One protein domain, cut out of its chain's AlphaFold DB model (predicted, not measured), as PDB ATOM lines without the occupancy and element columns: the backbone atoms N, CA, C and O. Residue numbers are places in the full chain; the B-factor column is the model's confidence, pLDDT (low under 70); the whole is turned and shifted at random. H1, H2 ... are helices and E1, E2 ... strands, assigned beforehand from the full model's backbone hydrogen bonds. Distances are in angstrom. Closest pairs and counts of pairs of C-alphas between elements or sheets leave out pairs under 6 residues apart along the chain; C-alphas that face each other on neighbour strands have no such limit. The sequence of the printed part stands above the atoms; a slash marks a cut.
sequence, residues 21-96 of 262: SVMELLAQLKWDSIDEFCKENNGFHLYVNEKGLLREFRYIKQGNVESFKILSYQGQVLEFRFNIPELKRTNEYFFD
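What this domain is: This is residues 21 to 96 of the 262 residues of an uncharacterized protein of Thalassobius sp (UniProt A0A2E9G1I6). A twisted wall of five antiparallel strands has two short helices over one face, H2 at the E1 edge and H1 by E3 and E4, and its other face bare. The printed part has 76 residues, with H1 and H2 followed by E1 to E5 in a meander, each strand the antiparallel neighbour of the one before. The class is mixed, in two layers, helices on one face of the sheet. The whole is compact, with a radius of gyration of the C-alphas of 12.2 A and spans of 32 by 25 by 22 A.

How they stand to each other: H1, residues 22 to 28, is on the sheet at a height of 10.3 A, along the strands, over E3, residues 65 to 73, and only just over E4, residues 76 to 84, with 3 C-alphas falling on E4. Its closest C-alphas to E4 are those of Val 22 and Gln 76, 5.1 A apart. H2, residues 31 to 40, meets H1 only through their link. On the same face, H2 is over E1, residues 44 to 51, at a height of 7.8 A; their closest C-alphas, Cys 38 and Phe 44, are 5.0 A apart. In both helices every O i to N i+4 pair is within hydrogen-bond range. E1 and E2, residues 54 to 61, form a hairpin at 165 degrees, with N 47 and O 58 at 2.9 A, within hydrogen-bond range. Further hairpins are E2 and E3, with N 57 and O 70 at 2.8 A; E3 and E4, with N 71 and O 79 at 2.8 A; and E4 and E5, residues 89 to 95, with N 82 and O 92 at 3.0 A. E4 bends by 61 degrees at residue 79. Edge strands E1 and E5 are apart.

Where its parts are: H1 begins at C-alpha 22 (10.503, -13.995, 30.132) and spans 9.9 A; H2 spans 14.6 A. E1 to E5 span 22.3, 22.9, 24.3, 22.8 and 17.4 A, and E5 ends at C-alpha 95 (7.640, -22.271, 39.556).

The domain as a whole: The C-alphas farthest apart, Glu 40 and Asp 96, are 34.3 A apart. The printed part has no cut, and its six links are tight. Mean pLDDT of the printed part is 84.7; residues 63 to 66 and 85 to 91 are under 70.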
ATOM      1  N   SER A  21       8.347 -17.871  28.311       92.00
ATOM      2  CA  SER A  21       9.388 -16.916  27.916       92.00
ATOM      3  C   SER A  21       9.322 -15.670  28.795       92.00
ATOM      4  O   SER A  21       8.254 -15.076  28.972       92.00
ATOM      5  N   VAL A  22      10.468 -15.221  29.320       93.31
ATOM      6  CA  VAL A  22      10.503 -13.995  30.132       93.31
ATOM      7  C   VAL A  22      10.087 -12.778  29.310       93.31
ATOM      8  O   VAL A  22       9.373 -11.918  29.812       93.31
ATOM      9  N   MET A  23      10.453 -12.731  28.027       92.50
ATOM     10  CA  MET A  23      10.087 -11.626  27.137       92.50
ATOM     11  C   MET A  23       8.578 -11.578  26.886       92.50
ATOM     12  O   MET A  23       7.989 -10.499  26.895       92.50
ATOM     13  N   GLU A  24       7.943 -12.738  26.711       89.44
ATOM     14  CA  GLU A  24       6.490 -12.822  26.534       89.44
ATOM     15  C   GLU A  24       5.754 -12.394  27.803       89.44
ATOM     16  O   GLU A  24       4.807 -11.612  27.723       89.44
ATOM     17  N   LEU A  25       6.214 -12.850  28.975       88.75
ATOM     18  CA  LEU A  25       5.626 -12.453  30.251       88.75
ATOM     19  C   LEU A  25       5.777 -10.944  30.484       88.75
ATOM     20  O   LEU A  25       4.801 -10.281  30.817       88.75
ATOM     21  N   LEU A  26       6.961 -10.372  30.262       90.06
ATOM     22  CA  LEU A  26       7.187  -8.931  30.424       90.06
ATOM     23  C   LEU A  26       6.332  -8.092  29.463       90.06
ATOM     24  O   LEU A  26       5.795  -7.060  29.869       90.06
ATOM     25  N   ALA A  27       6.155  -8.545  28.219       88.38
ATOM     26  CA  ALA A  27       5.274  -7.891  27.255       88.38
ATOM     27  C   ALA A  27       3.806  -7.936  27.706       88.38
ATOM     28  O   ALA A  27       3.117  -6.917  27.663       88.38
ATOM     29  N   GLN A  28       3.337  -9.089  28.201       84.75
ATOM     30  CA  GLN A  28       1.995  -9.216  28.773       84.75
ATOM     31  C   GLN A  28       1.812  -8.289  29.969       84.75
ATOM     32  O   GLN A  28       0.795  -7.610  30.051       84.75
ATOM     33  N   LEU A  29       2.825  -8.180  30.829       83.25
ATOM     34  CA  LEU A  29       2.807  -7.286  31.983       83.25
ATOM     35  C   LEU A  29       2.908  -5.802  31.623       83.25
ATOM     36  O   LEU A  29       2.785  -4.958  32.507       83.25
ATOM     37  N   LYS A  30       3.118  -5.471  30.342       86.69
ATOM     38  CA  LYS A  30       3.378  -4.110  29.860       86.69
ATOM     39  C   LYS A  30       4.574  -3.474  30.575       86.69
ATOM     40  O   LYS A  30       4.503  -2.322  30.998       86.69
ATOM     41  N   TRP A  31       5.663  -4.233  30.718       88.44
ATOM     42  CA  TRP A  31       6.862  -3.824  31.458       88.44
ATOM     43  C   TRP A  31       7.355  -2.417  31.087       88.44
ATOM     44  O   TRP A  31       7.588  -1.607  31.981       88.44
ATOM     45  N   ASP A  32       7.418  -2.092  29.795       89.38
ATOM     46  CA  ASP A  32       7.872  -0.776  29.323       89.38
ATOM     47  C   ASP A  32       6.946   0.362  29.784       89.38
ATOM     48  O   ASP A  32       7.409   1.414  30.222       89.38
ATOM     49  N   SER A  33       5.629   0.135  29.787       87.19
ATOM     50  CA  SER A  33       4.662   1.109  30.310       87.19
ATOM     51  C   SER A  33       4.776   1.283  31.828       87.19
ATOM     52  O   SER A  33       4.553   2.379  32.343       87.19
ATOM     53  N   ILE A  34       5.126   0.217  32.560       85.31
ATOM     54  CA  ILE A  34       5.405   0.305  34.002       85.31
ATOM     55  C   ILE A  34       6.694   1.107  34.235       85.31
ATOM     56  O   ILE A  34       6.749   1.894  35.180       85.31
ATOM     57  N   ASP A  35       7.711   0.944  33.384       88.62
ATOM     58  CA  ASP A  35       8.986   1.676  33.471       88.62
ATOM     59  C   ASP A  35       8.790   3.176  33.261       88.62
ATOM     60  O   ASP A  35       9.233   3.983  34.080       88.62
ATOM     61  N   GLU A  36       8.035   3.559  32.230       87.94
ATOM     62  CA  GLU A  36       7.622   4.949  32.019       87.94
ATOM     63  C   GLU A  36       6.853   5.503  33.224       87.94
ATOM     64  O   GLU A  36       7.177   6.580  33.728       87.94
ATOM     65  N   PHE A  37       5.893   4.740  33.756       84.69
ATOM     66  CA  PHE A  37       5.141   5.153  34.937       84.69
ATOM     67  C   PHE A  37       6.044   5.383  36.158       84.69
ATOM     68  O   PHE A  37       5.892   6.398  36.842       84.69
ATOM     69  N   CYS A  38       6.987   4.479  36.441       86.44
ATOM     70  CA  CYS A  38       7.881   4.589  37.599       86.44
ATOM     71  C   CYS A  38       8.823   5.798  37.504       86.44
ATOM     72  O   CYS A  38       9.179   6.374  38.530       86.44
ATOM     73  N   LYS A  39       9.206   6.220  36.291       86.88
ATOM     74  CA  LYS A  39      10.023   7.428  36.078       86.88
ATOM     75  C   LYS A  39       9.267   8.717  36.406       86.88
ATOM     76  O   LYS A  39       9.880   9.685  36.844       86.88
ATOM     77  N   GLU A  40       7.952   8.728  36.203       85.12
ATOM     78  CA  GLU A  40       7.096   9.901  36.425       85.12
ATOM     79  C   GLU A  40       6.466   9.947  37.827       85.12
ATOM     80  O   GLU A  40       6.001  11.002  38.262       85.12
ATOM     81  N   ASN A  41       6.427   8.818  38.543       82.00
ATOM     82  CA  ASN A  41       5.695   8.686  39.800       82.00
ATOM     83  C   ASN A  41       6.623   8.298  40.950       82.00
ATOM     84  O   ASN A  41       7.070   7.158  41.073       82.00
ATOM     85  N   ASN A  42       6.845   9.255  41.852       83.56
ATOM     86  CA  ASN A  42       7.607   9.021  43.073       83.56
ATOM     87  C   ASN A  42       6.991   7.884  43.899       83.56
ATOM     88  O   ASN A  42       5.778   7.826  44.106       83.56
ATOM     89  N   GLY A  43       7.855   7.006  44.406       82.00
ATOM     90  CA  GLY A  43       7.463   5.879  45.243       82.00
ATOM     91  C   GLY A  43       7.106   4.599  44.481       82.00
ATOM     92  O   GLY A  43       6.582   3.664  45.084       82.00
ATOM     93  N   PHE A  44       7.410   4.524  43.188       85.12
ATOM     94  CA  PHE A  44       7.304   3.307  42.390       85.12
ATOM     95  C   PHE A  44       8.632   3.038  41.700       85.12
ATOM     96  O   PHE A  44       9.248   3.945  41.144       85.12
ATOM     97  N   HIS A  45       9.098   1.795  41.769       87.75
ATOM     98  CA  HIS A  45      10.426   1.444  41.290       87.75
ATOM     99  C   HIS A  45      10.419   0.109  40.559       87.75
ATOM    100  O   HIS A  45       9.850  -0.873  41.044       87.75
ATOM    101  N   LEU A  46      11.123   0.076  39.429       90.38
ATOM    102  CA  LEU A  46      11.490  -1.148  38.736       90.38
ATOM    103  C   LEU A  46      12.970  -1.433  38.917       90.38
ATOM    104  O   LEU A  46      13.805  -0.529  38.916       90.38
ATOM    105  N   TYR A  47      13.284  -2.714  39.054       90.69
ATOM    106  CA  TYR A  47      14.647  -3.202  39.156       90.69
ATOM    107  C   TYR A  47      14.841  -4.379  38.217       90.69
ATOM    108  O   TYR A  47      14.014  -5.291  38.181       90.69
ATOM    109  N   VAL A  48      15.978  -4.374  37.528       94.06
ATOM    110  CA  VAL A  48      16.505  -5.527  36.804       94.06
ATOM    111  C   VAL A  48      17.886  -5.813  37.368       94.06
ATOM    112  O   VAL A  48      18.767  -4.959  37.306       94.06
ATOM    113  N   ASN A  49      18.054  -6.991  37.955       93.62
ATOM    114  CA  ASN A  49      19.299  -7.411  38.583       93.62
ATOM    115  C   ASN A  49      19.799  -8.703  37.944       93.62
ATOM    116  O   ASN A  49      19.059  -9.682  37.883       93.62
ATOM    117  N   GLU A  50      21.076  -8.732  37.584       92.69
ATOM    118  CA  GLU A  50      21.778  -9.963  37.220       92.69
ATOM    119  C   GLU A  50      22.397 -10.585  38.483       92.69
ATOM    120  O   GLU A  50      23.057  -9.901  39.270       92.69
ATOM    121  N   LYS A  51      22.166 -11.880  38.704       86.81
ATOM    122  CA  LYS A  51      22.664 -12.661  39.845       86.81
ATOM    123  C   LYS A  51      23.234 -13.982  39.338       86.81
ATOM    124  O   LYS A  51      22.552 -15.004  39.326       86.81
ATOM    125  N   GLY A  52      24.497 -13.953  38.915       88.00
ATOM    126  CA  GLY A  52      25.126 -15.116  38.291       88.00
ATOM    127  C   GLY A  52      24.404 -15.474  36.993       88.00
ATOM    128  O   GLY A  52      24.361 -14.657  36.082       88.00
ATOM    129  N   LEU A  53      23.821 -16.673  36.934       92.94
ATOM    130  CA  LEU A  53      23.059 -17.156  35.774       92.94
ATOM    131  C   LEU A  53      21.591 -16.700  35.771       92.94
ATOM    132  O   LEU A  53      20.870 -16.923  34.799       92.94
ATOM    133  N   LEU A  54      21.131 -16.109  36.873       95.25
ATOM    134  CA  LEU A  54      19.749 -15.694  37.048       95.25
ATOM    135  C   LEU A  54      19.587 -14.207  36.772       95.25
ATOM    136  O   LEU A  54      20.407 -13.390  37.189       95.25
ATOM    137  N   ARG A  55      18.450 -13.848  36.184       96.69
ATOM    138  CA  ARG A  55      18.031 -12.459  36.003       96.69
ATOM    139  C   ARG A  55      16.717 -12.211  36.726       96.69
ATOM    140  O   ARG A  55      15.733 -12.918  36.509       96.69
ATOM    141  N   GLU A  56      16.710 -11.225  37.614       95.38
ATOM    142  CA  GLU A  56      15.593 -10.884  38.494       95.38
ATOM    143  C   GLU A  56      14.960  -9.554  38.068       95.38
ATOM    144  O   GLU A  56      15.632  -8.524  38.039       95.38
ATOM    145  N   PHE A  57      13.652  -9.570  37.820       94.06
ATOM    146  CA  PHE A  57      12.821  -8.403  37.534       94.06
ATOM    147  C   PHE A  57      11.900  -8.147  38.723       94.06
ATOM    148  O   PHE A  57      11.216  -9.062  39.189       94.06
ATOM    149  N   ARG A  58      11.875  -6.916  39.235       91.62
ATOM    150  CA  ARG A  58      11.030  -6.545  40.379       91.62
ATOM    151  C   ARG A  58      10.332  -5.228  40.148       91.62
ATOM    152  O   ARG A  58      10.961  -4.279  39.692       91.62
ATOM    153  N   TYR A  59       9.083  -5.173  40.582       87.81
ATOM    154  CA  TYR A  59       8.311  -3.949  40.729       87.81
ATOM    155  C   TYR A  59       7.947  -3.752  42.201       87.81
ATOM    156  O   TYR A  59       7.359  -4.631  42.842       87.81
ATOM    157  N   ILE A  60       8.323  -2.597  42.747       85.44
ATOM    158  CA  ILE A  60       8.192  -2.277  44.167       85.44
ATOM    159  C   ILE A  60       7.466  -0.945  44.327       85.44
ATOM    160  O   ILE A  60       7.849   0.066  43.738       85.44
ATOM    161  N   LYS A  61       6.454  -0.947  45.196       80.69
ATOM    162  CA  LYS A  61       5.794   0.258  45.698       80.69
ATOM    163  C   LYS A  61       6.422   0.672  47.034       80.69
ATOM    164  O   LYS A  61       6.759  -0.177  47.867       80.69
ATOM    165  N   GLN A  62       6.594   1.976  47.239       74.94
ATOM    166  CA  GLN A  62       7.189   2.574  48.436       74.94
ATOM    167  C   GLN A  62       6.519   2.045  49.708       74.94
ATOM    168  O   GLN A  62       5.299   1.900  49.770       74.94
ATOM    169  N   GLY A  63       7.338   1.735  50.715       67.38
ATOM    170  CA  GLY A  63       6.933   0.928  51.872       67.38
ATOM    171  C   GLY A  63       7.358  -0.545  51.780       67.38
ATOM    172  O   GLY A  63       6.947  -1.335  52.624       67.38
ATOM    173  N   ASN A  64       8.195  -0.908  50.795       57.44
ATOM    174  CA  ASN A  64       8.718  -2.264  50.563       57.44
ATOM    175  C   ASN A  64       7.634  -3.333  50.351       57.44
ATOM    176  O   ASN A  64       7.853  -4.512  50.628       57.44
ATOM    177  N   VAL A  65       6.477  -2.939  49.818       65.12
ATOM    178  CA  VAL A  65       5.485  -3.901  49.339       65.12
ATOM    179  C   VAL A  65       5.887  -4.278  47.916       65.12
ATOM    180  O   VAL A  65       5.574  -3.578  46.949       65.12
ATOM    181  N   GLU A  66       6.670  -5.353  47.793       65.06
ATOM    182  CA  GLU A  66       6.963  -5.967  46.496       65.06
ATOM    183  C   GLU A  66       5.640  -6.384  45.851       65.06
ATOM    184  O   GLU A  66       4.873  -7.162  46.419       65.06
ATOM    185  N   SER A  67       5.361  -5.800  44.690       78.25
ATOM    186  CA  SER A  67       4.089  -5.964  43.990       78.25
ATOM    187  C   SER A  67       4.164  -7.119  42.992       78.25
ATOM    188  O   SER A  67       3.201  -7.872  42.851       78.25
ATOM    189  N   PHE A  68       5.331  -7.336  42.377       84.31
ATOM    190  CA  PHE A  68       5.674  -8.628  41.788       84.31
ATOM    191  C   PHE A  68       7.181  -8.822  41.608       84.31
ATOM    192  O   PHE A  68       7.952  -7.861  41.519       84.31
ATOM    193  N   LYS A  69       7.570 -10.097  41.519       90.88
ATOM    194  CA  LYS A  69       8.930 -10.566  41.263       90.88
ATOM    195  C   LYS A  69       8.918 -11.648  40.198       90.88
ATOM    196  O   LYS A  69       8.122 -12.577  40.294       90.88
ATOM    197  N   ILE A  70       9.842 -11.559  39.249       93.31
ATOM    198  CA  ILE A  70      10.100 -12.582  38.234       93.31
ATOM    199  C   ILE A  70      11.577 -12.938  38.311       93.31
ATOM    200  O   ILE A  70      12.444 -12.066  38.276       93.31
ATOM    201  N   LEU A  71      11.864 -14.222  38.428       95.06
ATOM    202  CA  LEU A  71      13.192 -14.792  38.328       95.06
ATOM    203  C   LEU A  71      13.259 -15.559  37.016       95.06
ATOM    204  O   LEU A  71      12.376 -16.362  36.719       95.06
ATOM    205  N   SER A  72      14.294 -15.302  36.231       96.19
ATOM    206  CA  SER A  72      14.491 -15.934  34.934       96.19
ATOM    207  C   SER A  72      15.856 -16.585  34.832       96.19
ATOM    208  O   SER A  72      16.823 -16.130  35.444       96.19
ATOM    209  N   TYR A  73      15.900 -17.650  34.044       96.44
ATOM    210  CA  TYR A  73      17.079 -18.439  33.740       96.44
ATOM    211  C   TYR A  73      17.044 -18.772  32.248       96.44
ATOM    212  O   TYR A  73      16.007 -19.190  31.738       96.44
ATOM    213  N   GLN A  74      18.136 -18.499  31.527       95.12
ATOM    214  CA  GLN A  74      18.243 -18.735  30.075       95.12
ATOM    215  C   GLN A  74      17.071 -18.152  29.245       95.12
ATOM    216  O   GLN A  74      16.613 -18.737  28.268       95.12
ATOM    217  N   GLY A  75      16.566 -16.976  29.636       95.06
ATOM    218  CA  GLY A  75      15.449 -16.307  28.949       95.06
ATOM    219  C   GLY A  75      14.063 -16.901  29.235       95.06
ATOM    220  O   GLY A  75      13.069 -16.422  28.688       95.06
ATOM    221  N   GLN A  76      13.973 -17.896  30.114       95.50
ATOM    222  CA  GLN A  76      12.729 -18.521  30.554       95.50
ATOM    223  C   GLN A  76      12.410 -18.123  31.995       95.50
ATOM    224  O   GLN A  76      13.300 -17.797  32.782       95.50
ATOM    225  N   VAL A  77      11.128 -18.099  32.344       93.81
ATOM    226  CA  VAL A  77      10.667 -17.764  33.691       93.81
ATOM    227  C   VAL A  77      10.834 -18.982  34.586       93.81
ATOM    228  O   VAL A  77      10.168 -19.991  34.400       93.81
ATOM    229  N   LEU A  78      11.707 -18.858  35.578       94.44
ATOM    230  CA  LEU A  78      11.959 -19.884  36.583       94.44
ATOM    231  C   LEU A  78      10.943 -19.807  37.724       94.44
ATOM    232  O   LEU A  78      10.403 -20.815  38.169       94.44
ATOM    233  N   GLU A  79      10.686 -18.598  38.213       92.81
ATOM    234  CA  GLU A  79       9.761 -18.351  39.314       92.81
ATOM    235  C   GLU A  79       9.117 -16.986  39.120       92.81
ATOM    236  O   GLU A  79       9.804 -16.018  38.793       92.81
ATOM    237  N   PHE A  80       7.818 -16.868  39.375       89.88
ATOM    238  CA  PHE A  80       7.215 -15.554  39.548       89.88
ATOM    239  C   PHE A  80       6.230 -15.531  40.710       89.88
ATOM    240  O   PHE A  80       5.596 -16.532  41.050       89.88
ATOM    241  N   ARG A  81       6.105 -14.358  41.327       86.81
ATOM    242  CA  ARG A  81       5.146 -14.084  42.394       86.81
ATOM    243  C   ARG A  81       4.499 -12.729  42.164       86.81
ATOM    244  O   ARG A  81       5.213 -11.740  42.013       86.81
ATOM    245  N   PHE A  82       3.171 -12.686  42.242       80.56
ATOM    246  CA  PHE A  82       2.387 -11.453  42.245       80.56
ATOM    247  C   PHE A  82       1.680 -11.263  43.582       80.56
ATOM    248  O   PHE A  82       1.051 -12.178  44.118       80.56
ATOM    249  N   ASN A  83       1.751 -10.045  44.105       74.94
ATOM    250  CA  ASN A  83       0.944  -9.624  45.233       74.94
ATOM    251  C   ASN A  83       0.532  -8.164  45.042       74.94
ATOM    252  O   ASN A  83       1.234  -7.254  45.478       74.94
ATOM    253  N   ILE A  84      -0.612  -7.951  44.385       70.19
ATOM    254  CA  ILE A  84      -1.146  -6.610  44.126       70.19
ATOM    255  C   ILE A  84      -2.565  -6.534  44.708       70.19
ATOM    256  O   ILE A  84      -3.548  -6.761  43.993       70.19
ATOM    257  N   PRO A  85      -2.694  -6.248  46.020       66.06
ATOM    258  CA  PRO A  85      -3.980  -6.220  46.714       66.06
ATOM    259  C   PRO A  85      -5.016  -5.306  46.050       66.06
ATOM    260  O   PRO A  85      -6.194  -5.658  45.979       66.06
ATOM    261  N   GLU A  86      -4.582  -4.164  45.514       64.12
ATOM    262  CA  GLU A  86      -5.435  -3.174  44.851       64.12
ATOM    263  C   GLU A  86      -6.143  -3.725  43.606       64.12
ATOM    264  O   GLU A  86      -7.207  -3.232  43.235       64.12
ATOM    265  N   LEU A  87      -5.591  -4.773  42.989       59.81
ATOM    266  CA  LEU A  87      -6.139  -5.410  41.791       59.81
ATOM    267  C   LEU A  87      -6.910  -6.693  42.089       59.81
ATOM    268  O   LEU A  87      -7.312  -7.391  41.162       59.81
ATOM    269  N   LYS A  88      -7.097  -7.035  43.373       62.56
ATOM    270  CA  LYS A  88      -7.667  -8.322  43.816       62.56
ATOM    271  C   LYS A  88      -6.942  -9.550  43.234       62.56
ATOM    272  O   LYS A  88      -7.459 -10.658  43.335       62.56
ATOM    273  N   ARG A  89      -5.748  -9.364  42.661       61.72
ATOM    274  CA  ARG A  89      -4.838 -10.427  42.235       61.72
ATOM    275  C   ARG A  89      -3.819 -10.623  43.340       61.72
ATOM    276  O   ARG A  89      -2.805  -9.927  43.428       61.72
ATOM    277  N   THR A  90      -4.160 -11.516  44.255       60.22
ATOM    278  CA  THR A  90      -3.347 -11.808  45.429       60.22
ATOM    279  C   THR A  90      -2.782 -13.218  45.321       60.22
ATOM    280  O   THR A  90      -3.504 -14.170  45.046       60.22
ATOM    281  N   ASN A  91      -1.479 -13.345  45.580       63.72
ATOM    282  CA  ASN A  91      -0.769 -14.614  45.761       63.72
ATOM    283  C   ASN A  91      -0.687 -15.539  44.539       63.72
ATOM    284  O   ASN A  91      -0.589 -16.755  44.708       63.72
ATOM    285  N   GLU A  92      -0.669 -15.000  43.320       73.94
ATOM    286  CA  GLU A  92      -0.341 -15.833  42.160       73.94
ATOM    287  C   GLU A  92       1.136 -16.237  42.216       73.94
ATOM    288  O   GLU A  92       2.023 -15.408  42.460       73.94
ATOM    289  N   TYR A  93       1.381 -17.532  42.036       84.50
ATOM    290  CA  TYR A  93       2.690 -18.150  42.167       84.50
ATOM    291  C   TYR A  93       2.903 -19.187  41.071       84.50
ATOM    292  O   TYR A  93       2.053 -20.049  40.852       84.50
ATOM    293  N   PHE A  94       4.067 -19.127  40.436       88.12
ATOM    294  CA  PHE A  94       4.518 -20.096  39.447       88.12
ATOM    295  C   PHE A  94       5.969 -20.471  39.717       88.12
ATOM    296  O   PHE A  94       6.772 -19.625  40.124       88.12
ATOM    297  N   PHE A  95       6.295 -21.733  39.451       91.38
ATOM    298  CA  PHE A  95       7.640 -22.271  39.556       91.38
ATOM    299  C   PHE A  95       7.832 -23.408  38.552       91.38
ATOM    300  O   PHE A  95       7.110 -24.406  38.612       91.38
ATOM    301  N   ASP A  96       8.816 -23.269  37.670       93.00
ATOM    302  CA  ASP A  96       9.190 -24.301  36.705       93.00
ATOM    303  C   ASP A  96      10.218 -25.247  37.345       93.00
ATOM    304  O   ASP A  96      11.397 -24.916  37.514       93.00
TER     305      ASP A  96